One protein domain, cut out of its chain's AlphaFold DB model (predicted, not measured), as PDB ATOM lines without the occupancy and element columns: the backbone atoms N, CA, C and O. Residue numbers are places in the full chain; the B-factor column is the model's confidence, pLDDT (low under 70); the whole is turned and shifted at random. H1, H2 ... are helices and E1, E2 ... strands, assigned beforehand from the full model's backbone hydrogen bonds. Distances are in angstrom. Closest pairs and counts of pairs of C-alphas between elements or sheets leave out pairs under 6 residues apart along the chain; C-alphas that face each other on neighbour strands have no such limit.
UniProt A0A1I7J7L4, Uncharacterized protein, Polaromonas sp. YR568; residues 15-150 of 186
ATOM      1  N   LEU A  15      19.588  50.754 -10.943       49.16
ATOM      2  CA  LEU A  15      19.599  51.833 -11.924       49.16
ATOM      3  C   LEU A  15      19.625  53.238 -11.305       49.16
ATOM      4  O   LEU A  15      20.110  54.146 -11.958       49.16
ATOM      5  N   GLU A  16      19.146  53.460 -10.073       52.59
ATOM      6  CA  GLU A  16      18.992  54.831  -9.548       52.59
ATOM      7  C   GLU A  16      20.193  55.369  -8.748       52.59
ATOM      8  O   GLU A  16      20.534  56.540  -8.894       52.59
ATOM      9  N   LEU A  17      20.907  54.540  -7.973       53.16
ATOM     10  CA  LEU A  17      22.239  54.925  -7.465       53.16
ATOM     11  C   LEU A  17      23.257  54.976  -8.613       53.16
ATOM     12  O   LEU A  17      24.120  55.850  -8.620       53.16
ATOM     13  N   GLN A  18      23.082  54.125  -9.631       52.94
ATOM     14  CA  GLN A  18      23.786  54.251 -10.907       52.94
ATOM     15  C   GLN A  18      23.393  55.543 -11.658       52.94
ATOM     16  O   GLN A  18      24.265  56.165 -12.255       52.94
ATOM     17  N   ASN A  19      22.142  56.024 -11.562       52.75
ATOM     18  CA  ASN A  19      21.732  57.348 -12.071       52.75
ATOM     19  C   ASN A  19      22.367  58.505 -11.276       52.75
ATOM     20  O   ASN A  19      22.486  59.610 -11.802       52.75
ATOM     21  N   GLN A  20      22.798  58.263 -10.035       56.41
ATOM     22  CA  GLN A  20      23.640  59.173  -9.249       56.41
ATOM     23  C   GLN A  20      25.148  58.896  -9.434       56.41
ATOM     24  O   GLN A  20      25.963  59.398  -8.665       56.41
ATOM     25  N   ASN A  21      25.520  58.140 -10.476       67.06
ATOM     26  CA  ASN A  21      26.882  57.764 -10.870       67.06
ATOM     27  C   ASN A  21      27.663  56.862  -9.898       67.06
ATOM     28  O   ASN A  21      28.870  56.714 -10.077       67.06
ATOM     29  N   PHE A  22      27.021  56.215  -8.920       75.88
ATOM     30  CA  PHE A  22      27.704  55.210  -8.105       75.88
ATOM     31  C   PHE A  22      27.690  53.844  -8.792       75.88
ATOM     32  O   PHE A  22      26.644  53.325  -9.189       75.88
ATOM     33  N   SER A  23      28.865  53.241  -8.903       81.62
ATOM     34  CA  SER A  23      29.044  51.883  -9.401       81.62
ATOM     35  C   SER A  23      28.594  50.832  -8.385       81.62
ATOM     36  O   SER A  23      28.562  51.066  -7.176       81.62
ATOM     37  N   ASP A  24      28.319  49.617  -8.865       81.25
ATOM     38  CA  ASP A  24      28.017  48.480  -7.986       81.25
ATOM     39  C   ASP A  24      29.157  48.217  -6.987       81.25
ATOM     40  O   ASP A  24      28.907  47.877  -5.833       81.25
ATOM     41  N   ASP A  25      30.414  48.421  -7.400       86.44
ATOM     42  CA  ASP A  25      31.568  48.299  -6.504       86.44
ATOM     43  C   ASP A  25      31.494  49.298  -5.345       86.44
ATOM     44  O   ASP A  25      31.680  48.910  -4.195       86.44
ATOM     45  N   GLU A  26      31.159  50.562  -5.605       88.00
ATOM     46  CA  GLU A  26      31.026  51.577  -4.553       88.00
ATOM     47  C   GLU A  26      29.887  51.247  -3.585       88.00
ATOM     48  O   GLU A  26      30.066  51.311  -2.365       88.00
ATOM     49  N   ILE A  27      28.739  50.820  -4.117       88.12
ATOM     50  CA  ILE A  27      27.567  50.444  -3.319       88.12
ATOM     51  C   ILE A  27      27.904  49.277  -2.393       88.12
ATOM     52  O   ILE A  27      27.707  49.357  -1.176       88.12
ATOM     53  N   PHE A  28      28.437  48.189  -2.943       90.75
ATOM     54  CA  PHE A  28      28.732  47.008  -2.142       90.75
ATOM     55  C   PHE A  28      29.996  47.164  -1.295       90.75
ATOM     56  O   PHE A  28      30.084  46.541  -0.239       90.75
ATOM     57  N   SER A  29      30.923  48.048  -1.666       92.69
ATOM     58  CA  SER A  29      32.045  48.428  -0.804       92.69
ATOM     59  C   SER A  29      31.542  49.098   0.473       92.69
ATOM     60  O   SER A  29      32.001  48.737   1.556       92.69
ATOM     61  N   ALA A  30      30.555  49.997   0.386       93.50
ATOM     62  CA  ALA A  30      29.936  50.602   1.569       93.50
ATOM     63  C   ALA A  30      29.241  49.547   2.454       93.50
ATOM     64  O   ALA A  30      29.432  49.530   3.675       93.50
ATOM     65  N   VAL A  31      28.499  48.619   1.839       94.31
ATOM     66  CA  VAL A  31      27.838  47.496   2.533       94.31
ATOM     67  C   VAL A  31      28.850  46.607   3.258       94.31
ATOM     68  O   VAL A  31      28.694  46.323   4.445       94.31
ATOM     69  N   VAL A  32      29.908  46.173   2.575       95.00
ATOM     70  CA  VAL A  32      30.917  45.280   3.155       95.00
ATOM     71  C   VAL A  32      31.738  45.993   4.230       95.00
ATOM     72  O   VAL A  32      32.010  45.411   5.282       95.00
ATOM     73  N   ALA A  33      32.098  47.262   4.017       93.81
ATOM     74  CA  ALA A  33      32.861  48.055   4.980       93.81
ATOM     75  C   ALA A  33      32.151  48.146   6.338       93.81
ATOM     76  O   ALA A  33      32.806  48.036   7.381       93.81
ATOM     77  N   ARG A  34      30.811  48.236   6.342       95.06
ATOM     78  CA  ARG A  34      29.992  48.230   7.564       95.06
ATOM     79  C   ARG A  34      30.222  46.989   8.432       95.06
ATOM     80  O   ARG A  34      30.124  47.075   9.660       95.06
ATOM     81  N   PHE A  35      30.568  45.865   7.809       94.50
ATOM     82  CA  PHE A  35      30.730  44.558   8.439       94.50
ATOM     83  C   PHE A  35      32.152  44.000   8.343       94.50
ATOM     84  O   PHE A  35      32.350  42.799   8.522       94.50
ATOM     85  N   LYS A  36      33.166  44.853   8.142       90.06
ATOM     86  CA  LYS A  36      34.559  44.405   8.012       90.06
ATOM     87  C   LYS A  36      34.971  43.473   9.157       90.06
ATOM     88  O   LYS A  36      35.402  42.360   8.909       90.06
ATOM     89  N   LYS A  37      34.763  43.863  10.420       91.38
ATOM     90  CA  LYS A  37      35.179  43.049  11.582       91.38
ATOM     91  C   LYS A  37      34.605  41.616  11.585       91.38
ATOM     92  O   LYS A  37      35.407  40.690  11.671       91.38
ATOM     93  N   PRO A  38      33.277  41.389  11.522       92.44
ATOM     94  CA  PRO A  38      32.741  40.026  11.502       92.44
ATOM     95  C   PRO A  38      33.106  39.234  10.239       92.44
ATOM     96  O   PRO A  38      33.240  38.017  10.324       92.44
ATOM     97  N   LEU A  39      33.326  39.897   9.099       94.75
ATOM     98  CA  LEU A  39      33.729  39.243   7.848       94.75
ATOM     99  C   LEU A  39      35.218  38.876   7.782       94.75
ATOM    100  O   LEU A  39      35.634  38.190   6.856       94.75
ATOM    101  N   LEU A  40      36.017  39.302   8.762       92.00
ATOM    102  CA  LEU A  40      37.413  38.882   8.927       92.00
ATOM    103  C   LEU A  40      37.567  37.730   9.935       92.00
ATOM    104  O   LEU A  40      38.693  37.367  10.279       92.00
ATOM    105  N   HIS A  41      36.460  37.173  10.446       91.31
ATOM    106  CA  HIS A  41      36.511  35.994  11.307       91.31
ATOM    107  C   HIS A  41      37.151  34.803  10.577       91.31
ATOM    108  O   HIS A  41      37.078  34.703   9.357       91.31
ATOM    109  N   ARG A  42      37.775  33.899  11.341       87.88
ATOM    110  CA  ARG A  42      38.392  32.675  10.832       87.88
ATOM    111  C   ARG A  42      38.050  31.504  11.725       87.88
ATOM    112  O   ARG A  42      38.379  31.521  12.910       87.88
ATOM    113  N   PHE A  43      37.482  30.467  11.121       90.50
ATOM    114  CA  PHE A  43      37.346  29.171  11.779       90.50
ATOM    115  C   PHE A  43      38.626  28.334  11.664       90.50
ATOM    116  O   PHE A  43      38.952  27.599  12.592       90.50
ATOM    117  N   ASN A  44      39.375  28.469  10.561       89.06
ATOM    118  CA  ASN A  44      40.674  27.820  10.386       89.06
ATOM    119  C   ASN A  44      41.799  28.676  11.013       89.06
ATOM    120  O   ASN A  44      42.155  29.711  10.440       89.06
ATOM    121  N   PRO A  45      42.406  28.258  12.139       82.44
ATOM    122  CA  PRO A  45      43.467  29.014  12.802       82.44
ATOM    123  C   PRO A  45      44.793  29.005  12.026       82.44
ATOM    124  O   PRO A  45      45.633  29.869  12.257       82.44
ATOM    125  N   ALA A  46      44.988  28.049  11.111       82.00
ATOM    126  CA  ALA A  46      46.203  27.914  10.310       82.00
ATOM    127  C   ALA A  46      46.144  28.684   8.979       82.00
ATOM    128  O   ALA A  46      47.125  28.691   8.237       82.00
ATOM    129  N   ALA A  47      45.012  29.317   8.648       82.19
ATOM    130  CA  ALA A  47      44.894  30.107   7.428       82.19
ATOM    131  C   ALA A  47      45.887  31.283   7.449       82.19
ATOM    132  O   ALA A  47      45.912  32.073   8.395       82.19
ATOM    133  N   THR A  48      46.683  31.417   6.387       72.56
ATOM    134  CA  THR A  48      47.669  32.491   6.195       72.56
ATOM    135  C   THR A  48      47.180  33.487   5.132       72.56
ATOM    136  O   THR A  48      46.386  33.140   4.262       72.56
ATOM    137  N   GLY A  49      47.590  34.756   5.231       72.94
ATOM    138  CA  GLY A  49      47.134  35.863   4.365       72.94
ATOM    139  C   GLY A  49      46.124  36.789   5.050       72.94
ATOM    140  O   GLY A  49      45.541  36.408   6.061       72.94
ATOM    141  N   GLU A  50      45.920  38.006   4.543       72.12
ATOM    142  CA  GLU A  50      44.861  38.910   5.024       72.12
ATOM    143  C   GLU A  50      43.514  38.451   4.435       72.12
ATOM    144  O   GLU A  50      43.414  38.313   3.213       72.12
ATOM    145  N   PRO A  51      42.487  38.135   5.251       80.69
ATOM    146  CA  PRO A  51      41.215  37.690   4.706       80.69
ATOM    147  C   PRO A  51      40.561  38.866   3.990       80.69
ATOM    148  O   PRO A  51      40.394  39.939   4.566       80.69
ATOM    149  N   LYS A  52      40.179  38.666   2.733       90.38
ATOM    150  CA  LYS A  52      39.353  39.633   2.022       90.38
ATOM    151  C   LYS A  52      37.889  39.252   2.251       90.38
ATOM    152  O   LYS A  52      37.553  38.096   1.996       90.38
ATOM    153  N   PRO A  53      37.032  40.166   2.739       95.62
ATOM    154  CA  PRO A  53      35.622  39.867   2.955       95.62
ATOM    155  C   PRO A  53      34.968  39.260   1.712       95.62
ATOM    156  O   PRO A  53      35.214  39.722   0.593       95.62
ATOM    157  N   LEU A  54      34.129  38.247   1.915       95.69
ATOM    158  CA  LEU A  54      33.395  37.587   0.841       95.69
ATOM    159  C   LEU A  54      31.981  38.155   0.753       95.69
ATOM    160  O   LEU A  54      31.221  38.092   1.721       95.69
ATOM    161  N   LEU A  55      31.639  38.695  -0.413       95.62
ATOM    162  CA  LEU A  55      30.285  39.100  -0.768       95.62
ATOM    163  C   LEU A  55      29.660  38.017  -1.638       95.62
ATOM    164  O   LEU A  55      30.234  37.621  -2.652       95.62
ATOM    165  N   VAL A  56      28.459  37.599  -1.274       94.12
ATOM    166  CA  VAL A  56      27.631  36.684  -2.052       94.12
ATOM    167  C   VAL A  56      26.309  37.373  -2.315       94.12
ATOM    168  O   VAL A  56      25.742  38.012  -1.430       94.12
ATOM    169  N   LEU A  57      25.807  37.240  -3.532       88.94
ATOM    170  CA  LEU A  57      24.538  37.830  -3.921       88.94
ATOM    171  C   LEU A  57      23.472  36.745  -4.057       88.94
ATOM    172  O   LEU A  57      23.718  35.661  -4.592       88.94
ATOM    173  N   GLY A  58      22.290  37.037  -3.527       83.44
ATOM    174  CA  GLY A  58      21.111  36.197  -3.644       83.44
ATOM    175  C   GLY A  58      20.532  36.220  -5.060       83.44
ATOM    176  O   GLY A  58      20.791  37.138  -5.837       83.44
ATOM    177  N   PRO A  59      19.688  35.237  -5.409       76.44
ATOM    178  CA  PRO A  59      19.163  35.068  -6.767       76.44
ATOM    179  C   PRO A  59      18.269  36.224  -7.248       76.44
ATOM    180  O   PRO A  59      18.056  36.368  -8.452       76.44
ATOM    181  N   ALA A  60      17.736  37.044  -6.334       76.88
ATOM    182  CA  ALA A  60      16.950  38.227  -6.689       76.88
ATOM    183  C   ALA A  60      17.821  39.361  -7.261       76.88
ATOM    184  O   ALA A  60      17.319  40.214  -7.994       76.88
ATOM    185  N   LEU A  61      19.122  39.351  -6.969       73.38
ATOM    186  CA  LEU A  61      20.094  40.300  -7.482       73.38
ATOM    187  C   LEU A  61      20.818  39.683  -8.678       73.38
ATOM    188  O   LEU A  61      21.708  38.849  -8.539       73.38
ATOM    189  N   LYS A  62      20.419  40.083  -9.885       62.44
ATOM    190  CA  LYS A  62      21.130  39.702 -11.108       62.44
ATOM    191  C   LYS A  62      22.284  40.682 -11.315       62.44
ATOM    192  O   LYS A  62      22.081  41.875 -11.200       62.44
ATOM    193  N   PHE A  63      23.482  40.229 -11.652       62.12
ATOM    194  CA  PHE A  63      24.523  41.124 -12.170       62.12
ATOM    195  C   PHE A  63      25.034  40.558 -13.482       62.12
ATOM    196  O   PHE A  63      25.250  39.353 -13.601       62.12
ATOM    197  N   GLY A  64      25.198  41.431 -14.477       50.94
ATOM    198  CA  GLY A  64      25.694  41.037 -15.795       50.94
ATOM    199  C   GLY A  64      27.160  40.587 -15.782       50.94
ATOM    200  O   GLY A  64      27.579  39.874 -16.688       50.94
ATOM    201  N   ALA A  65      27.934  40.973 -14.759       66.88
ATOM    202  CA  ALA A  65      29.347  40.636 -14.611       66.88
ATOM    203  C   ALA A  65      29.782  40.565 -13.135       66.88
ATOM    204  O   ALA A  65      29.167  41.154 -12.248       66.88
ATOM    205  N   LYS A  66      30.886  39.854 -12.874       76.88
ATOM    206  CA  LYS A  66      31.514  39.768 -11.548       76.88
ATOM    207  C   LYS A  66      32.079  41.137 -11.149       76.88
ATOM    208  O   LYS A  66      32.941  41.666 -11.850       76.88
ATOM    209  N   ILE A  67      31.625  41.680 -10.017       83.31
ATOM    210  CA  ILE A  67      32.143  42.934  -9.450       83.31
ATOM    211  C   ILE A  67      33.641  42.781  -9.150       83.31
ATOM    212  O   ILE A  67      34.052  41.868  -8.429       83.31
ATOM    213  N   LYS A  68      34.462  43.672  -9.713       84.62
ATOM    214  CA  LYS A  68      35.920  43.689  -9.531       84.62
ATOM    215  C   LYS A  68      36.308  44.714  -8.469       84.62
ATOM    216  O   LYS A  68      36.804  45.783  -8.798       84.62
ATOM    217  N   SER A  69      36.086  44.364  -7.205       87.00
ATOM    218  CA  SER A  69      36.402  45.241  -6.076       87.00
ATOM    219  C   SER A  69      37.831  45.065  -5.564       87.00
ATOM    220  O   SER A  69      38.365  43.950  -5.512       87.00
ATOM    221  N   GLN A  70      38.439  46.148  -5.079       88.38
ATOM    222  CA  GLN A  70      39.681  46.086  -4.302       88.38
ATOM    223  C   GLN A  70      39.446  45.743  -2.825       88.38
ATOM    224  O   GLN A  70      40.366  45.252  -2.176       88.38
ATOM    225  N   THR A  71      38.230  45.920  -2.301       89.69
ATOM    226  CA  THR A  71      37.944  45.837  -0.857       89.69
ATOM    227  C   THR A  71      37.281  44.524  -0.437       89.69
ATOM    228  O   THR A  71      37.474  44.083   0.694       89.69
ATOM    229  N   PHE A  72      36.583  43.846  -1.352       93.81
ATOM    230  CA  PHE A  72      35.976  42.526  -1.133       93.81
ATOM    231  C   PHE A  72      36.152  41.582  -2.334       93.81
ATOM    232  O   PHE A  72      36.565  41.998  -3.420       93.81
ATOM    233  N   THR A  73      35.883  40.296  -2.134       93.44
ATOM    234  CA  THR A  73      35.779  39.310  -3.213       93.44
ATOM    235  C   THR A  73      34.311  38.961  -3.397       93.44
ATOM    236  O   THR A  73      33.660  38.503  -2.463       93.44
ATOM    237  N   HIS A  74      33.780  39.181  -4.597       91.94
ATOM    238  CA  HIS A  74      32.450  38.700  -4.951       91.94
ATOM    239  C   HIS A  74      32.535  37.230  -5.372       91.94
ATOM    240  O   HIS A  74      33.341  36.899  -6.244       91.94
ATOM    241  N   LEU A  75      31.705  36.373  -4.779       91.69
ATOM    242  CA  LEU A  75      31.511  34.984  -5.181       91.69
ATOM    243  C   LEU A  75      30.059  34.765  -5.602       91.69
ATOM    244  O   LEU A  75      29.121  35.246  -4.962       91.69
ATOM    245  N   THR A  76      29.865  33.974  -6.648       90.06
ATOM    246  CA  THR A  76      28.573  33.336  -6.895       90.06
ATOM    247  C   THR A  76      28.268  32.340  -5.775       90.06
ATOM    248  O   THR A  76      29.177  31.816  -5.129       90.06
ATOM    249  N   GLN A  77      26.991  32.011  -5.564       91.38
ATOM    250  CA  GLN A  77      26.628  30.955  -4.608       91.38
ATOM    251  C   GLN A  77      27.273  29.605  -4.966       91.38
ATOM    252  O   GLN A  77      27.649  28.849  -4.077       91.38
ATOM    253  N   GLN A  78      27.448  29.317  -6.258       91.62
ATOM    254  CA  GLN A  78      28.114  28.098  -6.716       91.62
ATOM    255  C   GLN A  78      29.599  28.085  -6.339       91.62
ATOM    256  O   GLN A  78      30.064  27.084  -5.808       91.62
ATOM    257  N   GLU A  79      30.328  29.186  -6.559       94.06
ATOM    258  CA  GLU A  79      31.729  29.330  -6.129       94.06
ATOM    259  C   GLU A  79      31.847  29.224  -4.604       94.06
ATOM    260  O   GLU A  79      32.686  28.479  -4.108       94.06
ATOM    261  N   LEU A  80      30.958  29.894  -3.859       95.38
ATOM    262  CA  LEU A  80      30.908  29.815  -2.400       95.38
ATOM    263  C   LEU A  80      30.802  28.359  -1.924       95.38
ATOM    264  O   LEU A  80      31.611  27.914  -1.109       95.38
ATOM    265  N   VAL A  81      29.834  27.614  -2.468       96.38
ATOM    266  CA  VAL A  81      29.587  26.215  -2.100       96.38
ATOM    267  C   VAL A  81      30.723  25.303  -2.559       96.38
ATOM    268  O   VAL A  81      31.154  24.427  -1.808       96.38
ATOM    269  N   ALA A  82      31.242  25.520  -3.768       96.12
ATOM    270  CA  ALA A  82      32.342  24.744  -4.328       96.12
ATOM    271  C   ALA A  82      33.653  24.950  -3.562       96.12
ATOM    272  O   ALA A  82      34.450  24.019  -3.465       96.12
ATOM    273  N   GLU A  83      33.887  26.133  -2.998       95.62
ATOM    274  CA  GLU A  83      35.065  26.449  -2.184       95.62
ATOM    275  C   GLU A  83      34.843  26.177  -0.686       95.62
ATOM    276  O   GLU A  83      35.812  26.022   0.052       95.62
ATOM    277  N   GLN A  84      33.591  25.981  -0.257       96.19
ATOM    278  CA  GLN A  84      33.200  25.676   1.126       96.19
ATOM    279  C   GLN A  84      33.647  26.745   2.132       96.19
ATOM    280  O   GLN A  84      34.223  26.440   3.184       96.19
ATOM    281  N   HIS A  85      33.346  28.005   1.812       95.94
ATOM    282  CA  HIS A  85      33.545  29.146   2.710       95.94
ATOM    283  C   HIS A  85      32.441  29.241   3.766       95.94
ATOM    284  O   HIS A  85      31.258  29.043   3.484       95.94
ATOM    285  N   ALA A  86      32.821  29.611   4.981       95.25
ATOM    286  CA  ALA A  86      31.920  29.775   6.114       95.25
ATOM    287  C   ALA A  86      31.697  31.246   6.484       95.25
ATOM    288  O   ALA A  86      30.679  31.575   7.085       95.25
ATOM    289  N   VAL A  87      32.627  32.145   6.157       96.31
ATOM    290  CA  VAL A  87      32.541  33.559   6.542       96.31
ATOM    291  C   VAL A  87      32.273  34.422   5.312       96.31
ATOM    292  O   VAL A  87      33.159  34.710   4.515       96.31
ATOM    293  N   PHE A  88      31.024  34.858   5.167       96.88
ATOM    294  CA  PHE A  88      30.571  35.699   4.062       96.88
ATOM    295  C   PHE A  88      29.401  36.586   4.497       96.88
ATOM    296  O   PHE A  88      28.731  36.304   5.494       96.88
ATOM    297  N   ILE A  89      29.157  37.649   3.734       97.38
ATOM    298  CA  ILE A  89      27.892  38.383   3.742       97.38
ATOM    299  C   ILE A  89      27.088  37.961   2.517       97.38
ATOM    300  O   ILE A  89      27.574  38.033   1.389       97.38
ATOM    301  N   LEU A  90      25.859  37.519   2.748       96.19
ATOM    302  CA  LEU A  90      24.872  37.263   1.717       96.19
ATOM    303  C   LEU A  90      23.957  38.479   1.623       96.19
ATOM    304  O   LEU A  90      23.304  38.838   2.599       96.19
ATOM    305  N   VAL A  91      23.907  39.112   0.458       93.81
ATOM    306  CA  VAL A  91      22.906  40.134   0.160       93.81
ATOM    307  C   VAL A  91      21.795  39.484  -0.645       93.81
ATOM    308  O   VAL A  91      21.953  39.222  -1.835       93.81
ATOM    309  N   ASP A  92      20.666  39.226   0.003       87.38
ATOM    310  CA  ASP A  92      19.547  38.521  -0.625       87.38
ATOM    311  C   ASP A  92      18.728  39.412  -1.552       87.38
ATOM    312  O   ASP A  92      18.187  38.951  -2.557       87.38
ATOM    313  N   ASN A  93      18.598  40.687  -1.189       85.94
ATOM    314  CA  ASN A  93      17.760  41.638  -1.898       85.94
ATOM    315  C   ASN A  93      18.240  43.070  -1.645       85.94
ATOM    316  O   ASN A  93      18.751  43.382  -0.570       85.94
ATOM    317  N   ALA A  94      18.008  43.952  -2.609       86.31
ATOM    318  CA  ALA A  94      18.212  45.382  -2.474       86.31
ATOM    319  C   ALA A  94      17.055  46.120  -3.156       86.31
ATOM    320  O   ALA A  94      16.669  45.774  -4.272       86.31
ATOM    321  N   ARG A  95      16.485  47.122  -2.482       83.56
ATOM    322  CA  ARG A  95      15.357  47.915  -2.994       83.56
ATOM    323  C   ARG A  95      15.583  49.406  -2.753       83.56
ATOM    324  O   ARG A  95      16.078  49.745  -1.680       83.56
ATOM    325  N   PRO A  96      15.222  50.296  -3.686       80.19
ATOM    326  CA  PRO A  96      15.270  51.727  -3.422       80.19
ATOM    327  C   PRO A  96      14.256  52.120  -2.336       80.19
ATOM    328  O   PRO A  96      13.256  51.426  -2.116       80.19
ATOM    329  N   ASP A  97      14.516  53.224  -1.642       80.62
ATOM    330  CA  ASP A  97      13.509  53.911  -0.832       80.62
ATOM    331  C   ASP A  97      12.441  54.585  -1.716       80.62
ATOM    332  O   ASP A  97      12.561  54.660  -2.940       80.62
ATOM    333  N   LEU A  98      11.360  55.059  -1.089       75.75
ATOM    334  CA  LEU A  98      10.229  55.668  -1.803       75.75
ATOM    335  C   LEU A  98      10.637  56.927  -2.580       75.75
ATOM    336  O   LEU A  98      10.133  57.163  -3.675       75.75
ATOM    337  N   GLU A  99      11.566  57.703  -2.022       73.81
ATOM    338  CA  GLU A  99      12.096  58.932  -2.625       73.81
ATOM    339  C   GLU A  99      13.263  58.670  -3.589       73.81
ATOM    340  O   GLU A  99      13.761  59.599  -4.221       73.81
ATOM    341  N   ARG A 100      13.688  57.407  -3.733       69.25
ATOM    342  CA  ARG A 100      14.830  56.961  -4.549       69.25
ATOM    343  C   ARG A 100      16.155  57.664  -4.212       69.25
ATOM    344  O   ARG A 100      17.038  57.789  -5.058       69.25
ATOM    345  N   SER A 101      16.294  58.112  -2.969       78.19
ATOM    346  CA  SER A 101      17.488  58.734  -2.398       78.19
ATOM    347  C   SER A 101      18.432  57.723  -1.734       78.19
ATOM    348  O   SER A 101      19.583  58.042  -1.440       78.19
ATOM    349  N   ALA A 102      17.952  56.504  -1.480       86.38
ATOM    350  CA  ALA A 102      18.669  55.477  -0.743       86.38
ATOM    351  C   ALA A 102      18.339  54.065  -1.247       86.38
ATOM    352  O   ALA A 102      17.324  53.825  -1.896       86.38
ATOM    353  N   LEU A 103      19.185  53.106  -0.881       87.88
ATOM    354  CA  LEU A 103      19.017  51.683  -1.146       87.88
ATOM    355  C   LEU A 103      18.925  50.913   0.174       87.88
ATOM    356  O   LEU A 103      19.837  50.946   0.997       87.88
ATOM    357  N   TYR A 104      17.835  50.181   0.366       91.31
ATOM    358  CA  TYR A 104      17.664  49.237   1.458       91.31
ATOM    359  C   TYR A 104      18.192  47.864   1.057       91.31
ATOM    360  O   TYR A 104      17.620  47.204   0.189       91.31
ATOM    361  N   VAL A 105      19.268  47.432   1.705       92.81
ATOM    362  CA  VAL A 105      20.000  46.198   1.409       92.81
ATOM    363  C   VAL A 105      19.722  45.174   2.503       92.81
ATOM    364  O   VAL A 105      20.145  45.354   3.645       92.81
ATOM    365  N   ASN A 106      19.015  44.101   2.159       94.62
ATOM    366  CA  ASN A 106      18.778  42.980   3.060       94.62
ATOM    367  C   ASN A 106      20.028  42.095   3.095       94.62
ATOM    368  O   ASN A 106      20.500  41.669   2.038       94.62
ATOM    369  N   TYR A 107      20.534  41.798   4.288       96.06
ATOM    370  CA  TYR A 107      21.756  41.020   4.458       96.06
ATOM    371  C   TYR A 107      21.603  39.886   5.475       96.06
ATOM    372  O   TYR A 107      20.821  39.986   6.424       96.06
ATOM    373  N   ASP A 108      22.438  38.863   5.313       97.00
ATOM    374  CA  ASP A 108      22.722  37.814   6.291       97.00
ATOM    375  C   ASP A 108      24.246  37.624   6.411       97.00
ATOM    376  O   ASP A 108      24.974  37.626   5.417       97.00
ATOM    377  N   ILE A 109      24.743  37.480   7.637       97.25
ATOM    378  CA  ILE A 109      26.111  37.092   7.987       97.25
ATOM    379  C   ILE A 109      25.995  35.860   8.894       97.25
ATOM    380  O   ILE A 109      25.987  35.964  10.130       97.25
ATOM    381  N   PRO A 110      25.926  34.656   8.305       95.81
ATOM    382  CA  PRO A 110      25.621  33.453   9.067       95.81
ATOM    383  C   PRO A 110      26.691  33.108  10.115       95.81
ATOM    384  O   PRO A 110      26.394  32.493  11.137       95.81
ATOM    385  N   SER A 111      27.951  33.509   9.907       94.31
ATOM    386  CA  SER A 111      29.075  33.226  10.819       94.31
ATOM    387  C   SER A 111      28.956  33.899  12.190       94.31
ATOM    388  O   SER A 111      29.469  33.370  13.173       94.31
ATOM    389  N   ASN A 112      28.254  35.032  12.290       93.94
ATOM    390  CA  ASN A 112      27.980  35.707  13.562       93.94
ATOM    391  C   ASN A 112      26.478  35.760  13.902       93.94
ATOM    392  O   ASN A 112      26.089  36.428  14.870       93.94
ATOM    393  N   ALA A 113      25.666  35.036  13.128       95.06
ATOM    394  CA  ALA A 113      24.219  34.963  13.224       95.06
ATOM    395  C   ALA A 113      23.499  36.310  13.079       95.06
ATOM    396  O   ALA A 113      22.433  36.473  13.665       95.06
ATOM    397  N   SER A 114      24.078  37.283  12.368       96.38
ATOM    398  CA  SER A 114      23.474  38.602  12.157       96.38
ATOM    399  C   SER A 114      22.744  38.669  10.826       96.38
ATOM    400  O   SER A 114      23.284  38.258   9.812       96.38
ATOM    401  N   PHE A 115      21.558  39.262  10.819       97.12
ATOM    402  CA  PHE A 115      20.811  39.552   9.599       97.12
ATOM    403  C   PHE A 115      20.002  40.831   9.795       97.12
ATOM    404  O   PHE A 115      19.758  41.249  10.932       97.12
ATOM    405  N   GLY A 116      19.578  41.462   8.706       96.75
ATOM    406  CA  GLY A 116      18.787  42.682   8.796       96.75
ATOM    407  C   GLY A 116      18.761  43.481   7.507       96.75
ATOM    408  O   GLY A 116      18.862  42.930   6.410       96.75
ATOM    409  N   VAL A 117      18.612  44.794   7.658       96.56
ATOM    410  CA  VAL A 117      18.510  45.747   6.555       96.56
ATOM    411  C   VAL A 117      19.477  46.900   6.798       96.56
ATOM    412  O   VAL A 117      19.462  47.536   7.853       96.56
ATOM    413  N   LEU A 118      20.311  47.197   5.807       96.19
ATOM    414  CA  LEU A 118      21.083  48.433   5.753       96.19
ATOM    415  C   LEU A 118      20.348  49.478   4.919       96.19
ATOM    416  O   LEU A 118      19.755  49.130   3.905       96.19
ATOM    417  N   LYS A 119      20.454  50.751   5.297       94.25
ATOM    418  CA  LYS A 119      20.168  51.888   4.420       94.25
ATOM    419  C   LYS A 119      21.493  52.401   3.859       94.25
ATOM    420  O   LYS A 119      22.351  52.835   4.624       94.25
ATOM    421  N   VAL A 120      21.657  52.351   2.544       92.69
ATOM    422  CA  VAL A 120      22.817  52.880   1.817       92.69
ATOM    423  C   VAL A 120      22.403  54.173   1.129       92.69
ATOM    424  O   VAL A 120      21.437  54.170   0.372       92.69
ATOM    425  N   TYR A 121      23.084  55.276   1.407       90.44
ATOM    426  CA  TYR A 121      22.703  56.590   0.892       90.44
ATOM    427  C   TYR A 121      23.928  57.498   0.713       90.44
ATOM    428  O   TYR A 121      24.938  57.303   1.399       90.44
ATOM    429  N   PRO A 122      23.876  58.475  -0.208       88.75
ATOM    430  CA  PRO A 122      24.948  59.443  -0.375       88.75
ATOM    431  C   PRO A 122      24.960  60.439   0.789       88.75
ATOM    432  O   PRO A 122      23.929  60.984   1.185       88.75
ATOM    433  N   LYS A 123      26.147  60.720   1.314       88.19
ATOM    434  CA  LYS A 123      26.389  61.746   2.324       88.19
ATOM    435  C   LYS A 123      27.752  62.365   2.066       88.19
ATOM    436  O   LYS A 123      28.737  61.646   1.955       88.19
ATOM    437  N   ASP A 124      27.800  63.688   1.935       87.75
ATOM    438  CA  ASP A 124      29.046  64.438   1.716       87.75
ATOM    439  C   ASP A 124      29.880  63.918   0.523       87.75
ATOM    440  O   ASP A 124      31.107  63.892   0.555       87.75
ATOM    441  N   GLY A 125      29.202  63.473  -0.544       82.06
ATOM    442  CA  GLY A 125      29.839  62.958  -1.762       82.06
ATOM    443  C   GLY A 125      30.338  61.510  -1.687       82.06
ATOM    444  O   GLY A 125      30.937  61.039  -2.649       82.06
ATOM    445  N   VAL A 126      30.084  60.788  -0.590       87.19
ATOM    446  CA  VAL A 126      30.427  59.364  -0.437       87.19
ATOM    447  C   VAL A 126      29.202  58.526  -0.084       87.19
ATOM    448  O   VAL A 126      28.232  59.034   0.477       87.19
ATOM    449  N   LEU A 127      29.233  57.225  -0.381       89.81
ATOM    450  CA  LEU A 127      28.189  56.311   0.079       89.81
ATOM    451  C   LEU A 127      28.411  55.914   1.536       89.81
ATOM    452  O   LEU A 127      29.485  55.451   1.925       89.81
ATOM    453  N   VAL A 128      27.354  56.039   2.329       91.81
ATOM    454  CA  VAL A 128      27.309  55.617   3.725       91.81
ATOM    455  C   VAL A 128      26.285  54.498   3.865       91.81
ATOM    456  O   VAL A 128      25.174  54.595   3.351       91.81
ATOM    457  N   ALA A 129      26.663  53.432   4.569       94.69
ATOM    458  CA  ALA A 129      25.782  52.322   4.908       94.69
ATOM    459  C   ALA A 129      25.479  52.330   6.413       94.69
ATOM    460  O   ALA A 129      26.359  52.082   7.240       94.69
ATOM    461  N   GLU A 130      24.224  52.582   6.772       94.88
ATOM    462  CA  GLU A 130      23.746  52.591   8.154       94.88
ATOM    463  C   GLU A 130      22.822  51.413   8.430       94.88
ATOM    464  O   GLU A 130      22.095  50.937   7.562       94.88
ATOM    465  N   THR A 131      22.852  50.927   9.667       93.25
ATOM    466  CA  THR A 131      21.937  49.874  10.102       93.25
ATOM    467  C   THR A 131      20.538  50.460  10.236       93.25
ATOM    468  O   THR A 131      20.326  51.325  11.080       93.25
ATOM    469  N   HIS A 132      19.601  49.985   9.414       93.38
ATOM    470  CA  HIS A 132      18.185  50.304   9.560       93.38
ATOM    471  C   HIS A 132      17.543  49.350  10.569       93.38
ATOM    472  O   HIS A 132      17.054  49.794  11.598       93.38
ATOM    473  N   ASP A 133      17.686  48.046  10.317       93.06
ATOM    474  CA  ASP A 133      17.283  46.971  11.219       93.06
ATOM    475  C   ASP A 133      18.419  45.952  11.344       93.06
ATOM    476  O   ASP A 133      19.103  45.648  10.364       93.06
ATOM    477  N   SER A 134      18.626  45.400  12.541       93.00
ATOM    478  CA  SER A 134      19.603  44.332  12.772       93.00
ATOM    479  C   SER A 134      19.138  43.398  13.877       93.00
ATOM    480  O   SER A 134      18.826  43.823  14.989       93.00
ATOM    481  N   TYR A 135      19.205  42.105  13.595       95.94
ATOM    482  CA  TYR A 135      18.787  41.033  14.485       95.94
ATOM    483  C   TYR A 135      19.889  39.986  14.621       95.94
ATOM    484  O   TYR A 135      20.867  39.975  13.863       95.94
ATOM    485  N   ARG A 136      19.732  39.091  15.605       96.19
ATOM    486  CA  ARG A 136      20.578  37.905  15.752       96.19
ATOM    487  C   ARG A 136      19.736  36.646  15.900       96.19
ATOM    488  O   ARG A 136      18.856  36.606  16.751       96.19
ATOM    489  N   SER A 137      20.014  35.624  15.095       94.62
ATOM    490  CA  SER A 137      19.306  34.340  15.160       94.62
ATOM    491  C   SER A 137      20.204  33.176  14.761       94.62
ATOM    492  O   SER A 137      20.554  33.012  13.592       94.62
ATOM    493  N   SER A 138      20.552  32.330  15.733       91.56
ATOM    494  CA  SER A 138      21.335  31.116  15.478       91.56
ATOM    495  C   SER A 138      20.579  30.105  14.611       91.56
ATOM    496  O   SER A 138      21.200  29.421  13.800       91.56
ATOM    497  N   SER A 139      19.249  30.014  14.746       91.44
ATOM    498  CA  SER A 139      18.420  29.169  13.876       91.44
ATOM    499  C   SER A 139      18.351  29.729  12.456       91.44
ATOM    500  O   SER A 139      18.479  28.968  11.504       91.44
ATOM    501  N   GLY A 140      18.262  31.056  12.304       93.12
ATOM    502  CA  GLY A 140      18.363  31.730  11.006       93.12
ATOM    503  C   GLY A 140      19.692  31.437  10.310       93.12
ATOM    504  O   GLY A 140      19.704  30.978   9.173       93.12
ATOM    505  N   ALA A 141      20.807  31.567  11.035       94.00
ATOM    506  CA  ALA A 141      22.129  31.223  10.518       94.00
ATOM    507  C   ALA A 141      22.213  29.760  10.054       94.00
ATOM    508  O   ALA A 141      22.701  29.484   8.958       94.00
ATOM    509  N   ARG A 142      21.716  28.811  10.865       93.12
ATOM    510  CA  ARG A 142      21.655  27.385  10.498       93.12
ATOM    511  C   ARG A 142      20.804  27.155   9.255       93.12
ATOM    512  O   ARG A 142      21.228  26.397   8.391       93.12
ATOM    513  N   ALA A 143      19.664  27.833   9.135       94.19
ATOM    514  CA  ALA A 143      18.810  27.746   7.957       94.19
ATOM    515  C   ALA A 143      19.526  28.263   6.697       94.19
ATOM    516  O   ALA A 143      19.437  27.627   5.647       94.19
ATOM    517  N   THR A 144      20.277  29.364   6.789       95.25
ATOM    518  CA  THR A 144      21.051  29.902   5.658       95.25
ATOM    519  C   THR A 144      22.161  28.952   5.224       95.25
ATOM    520  O   THR A 144      22.241  28.619   4.042       95.25
ATOM    521  N   TYR A 145      22.960  28.418   6.154       95.94
ATOM    522  CA  TYR A 145      23.935  27.383   5.792       95.94
ATOM    523  C   TYR A 145      23.263  26.113   5.260       95.94
ATOM    524  O   TYR A 145      23.748  25.538   4.293       95.94
ATOM    525  N   GLY A 146      22.127  25.701   5.828       95.12
ATOM    526  CA  GLY A 146      21.369  24.537   5.377       95.12
ATOM    527  C   GLY A 146      20.900  24.652   3.934       95.12
ATOM    528  O   GLY A 146      21.004  23.688   3.184       95.12
ATOM    529  N   LYS A 147      20.459  25.839   3.508       94.81
ATOM    530  CA  LYS A 147      20.112  26.099   2.103       94.81
ATOM    531  C   LYS A 147      21.307  25.950   1.158       94.81
ATOM    532  O   LYS A 147      21.112  25.542   0.019       94.81
ATOM    533  N   LEU A 148      22.511  26.300   1.610       95.25
ATOM    534  CA  LEU A 148      23.721  26.319   0.782       95.25
ATOM    535  C   LEU A 148      24.469  24.978   0.776       95.25
ATOM    536  O   LEU A 148      24.984  24.566  -0.257       95.25
ATOM    537  N   TYR A 149      24.537  24.304   1.923       96.56
ATOM    538  CA  TYR A 149      25.489  23.222   2.166       96.56
ATOM    539  C   TYR A 149      24.857  21.882   2.537       96.56
ATOM    540  O   TYR A 149      25.558  20.875   2.492       96.56
ATOM    541  N   LYS A 150      23.566  21.810   2.886       94.88
ATOM    542  CA  LYS A 150      22.949  20.534   3.282       94.88
ATOM    543  C   LYS A 150      23.083  19.495   2.165       94.88
ATOM    544  O   LYS A 150      22.644  19.725   1.041       94.88
TER     545      LYS A 150
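AT A GLANCE: This is residues 15 to 150 of the 186 residues of an uncharacterized protein of Polaromonas sp. YR568 (UniProt A0A1I7J7L4). Picture a strongly twisted sheet of six strands that curls round one helix, H2, which packs mostly on E6, with 29 pairs of C-alphas within 10 A, and next on E5, with 10. At one end of the sheet, H5 sits near the end of E4 and the start of E5, H4 lies over the edge strand E2, and a long loop, residues 40 to 53, joins H3 to E1. The 136 printed residues include five named helices and six named strands, in the order H1 H2 H3 E1 E2 H4 E3 E4 E5 E6 H5; the class is mixed, and the mixed sheet runs E2 E1 E3 E4 E5 E6. The whole is compact, with a radius of gyration of the C-alphas of 14.7 A and spans of 43 by 30 by 26 A.

IN THESE COORDINATES: Find C-alpha 15 at (19.599, 51.833, -11.924), where H1, residues 15 to 19, begins. H2, residues 24 to 34, runs 15.7 A from C-alpha 24 at (28.017, 48.480, -7.986), and H3 is residues 36 to 39. Next come E1, residues 54 to 57, E2, residues 73 to 75, and H4, residues 77 to 83. E3, residues 89 to 96, covers 19.7 A and bends by 63 degrees at residue 92; E4, residues 103 to 109, covers 18.6 A. E5, residues 114 to 123, covers 25.3 A, and E6, residues 126 to 136, covers 28.6 A. H5, residues 138 to 149, runs 16.0 A to C-alpha 149 at (25.489, 23.222, 2.166).

HOW THE PARTS SIT: Look first at the meander E3 E4 E5 E6, each strand the antiparallel neighbour and hairpin partner of the one before: N 90 and O 108 are 2.8 A apart, N 105 and O 118 2.8 A, N 119 and O 130 2.8 A. E1 is parallel to E3, with N 56 and O 89 2.8 A apart, and to E2, with N 55 and O 73 2.9 A apart. E2, H4 and E3 form a split strand-helix-strand unit, E1 between its strands, with a right-handed crossover. H2 is on one face of the sheet, making two layers; the closest C-alphas of H2 and E6, Ala 30 and Ala 129, are 5.6 A apart. H4 runs along the strands at a height over the sheet of 9.1 A. H4 and H5 only just touch, with 3 pairs of C-alphas within 8 A, Val 81 and Leu 148 closest at 6.5 A; they are about perpendicular, at 81 degrees, and H5 touches with residues 148 to 149 alone. H1, H3 and H5 only graze the sheet. Every O i to N i+4 pair is within hydrogen-bond range in H1, H2, H4 and H5; H3 is too short for one.

THE WHOLE: The C-alphas farthest apart, Ala 46 and Glu 99, are 47.9 A apart. The printed part has no cut; the links H3 to E1 and E1 to E2 are long. Look for pLDDT under 70 at residues 15 to 21, 62 to 65 and 100.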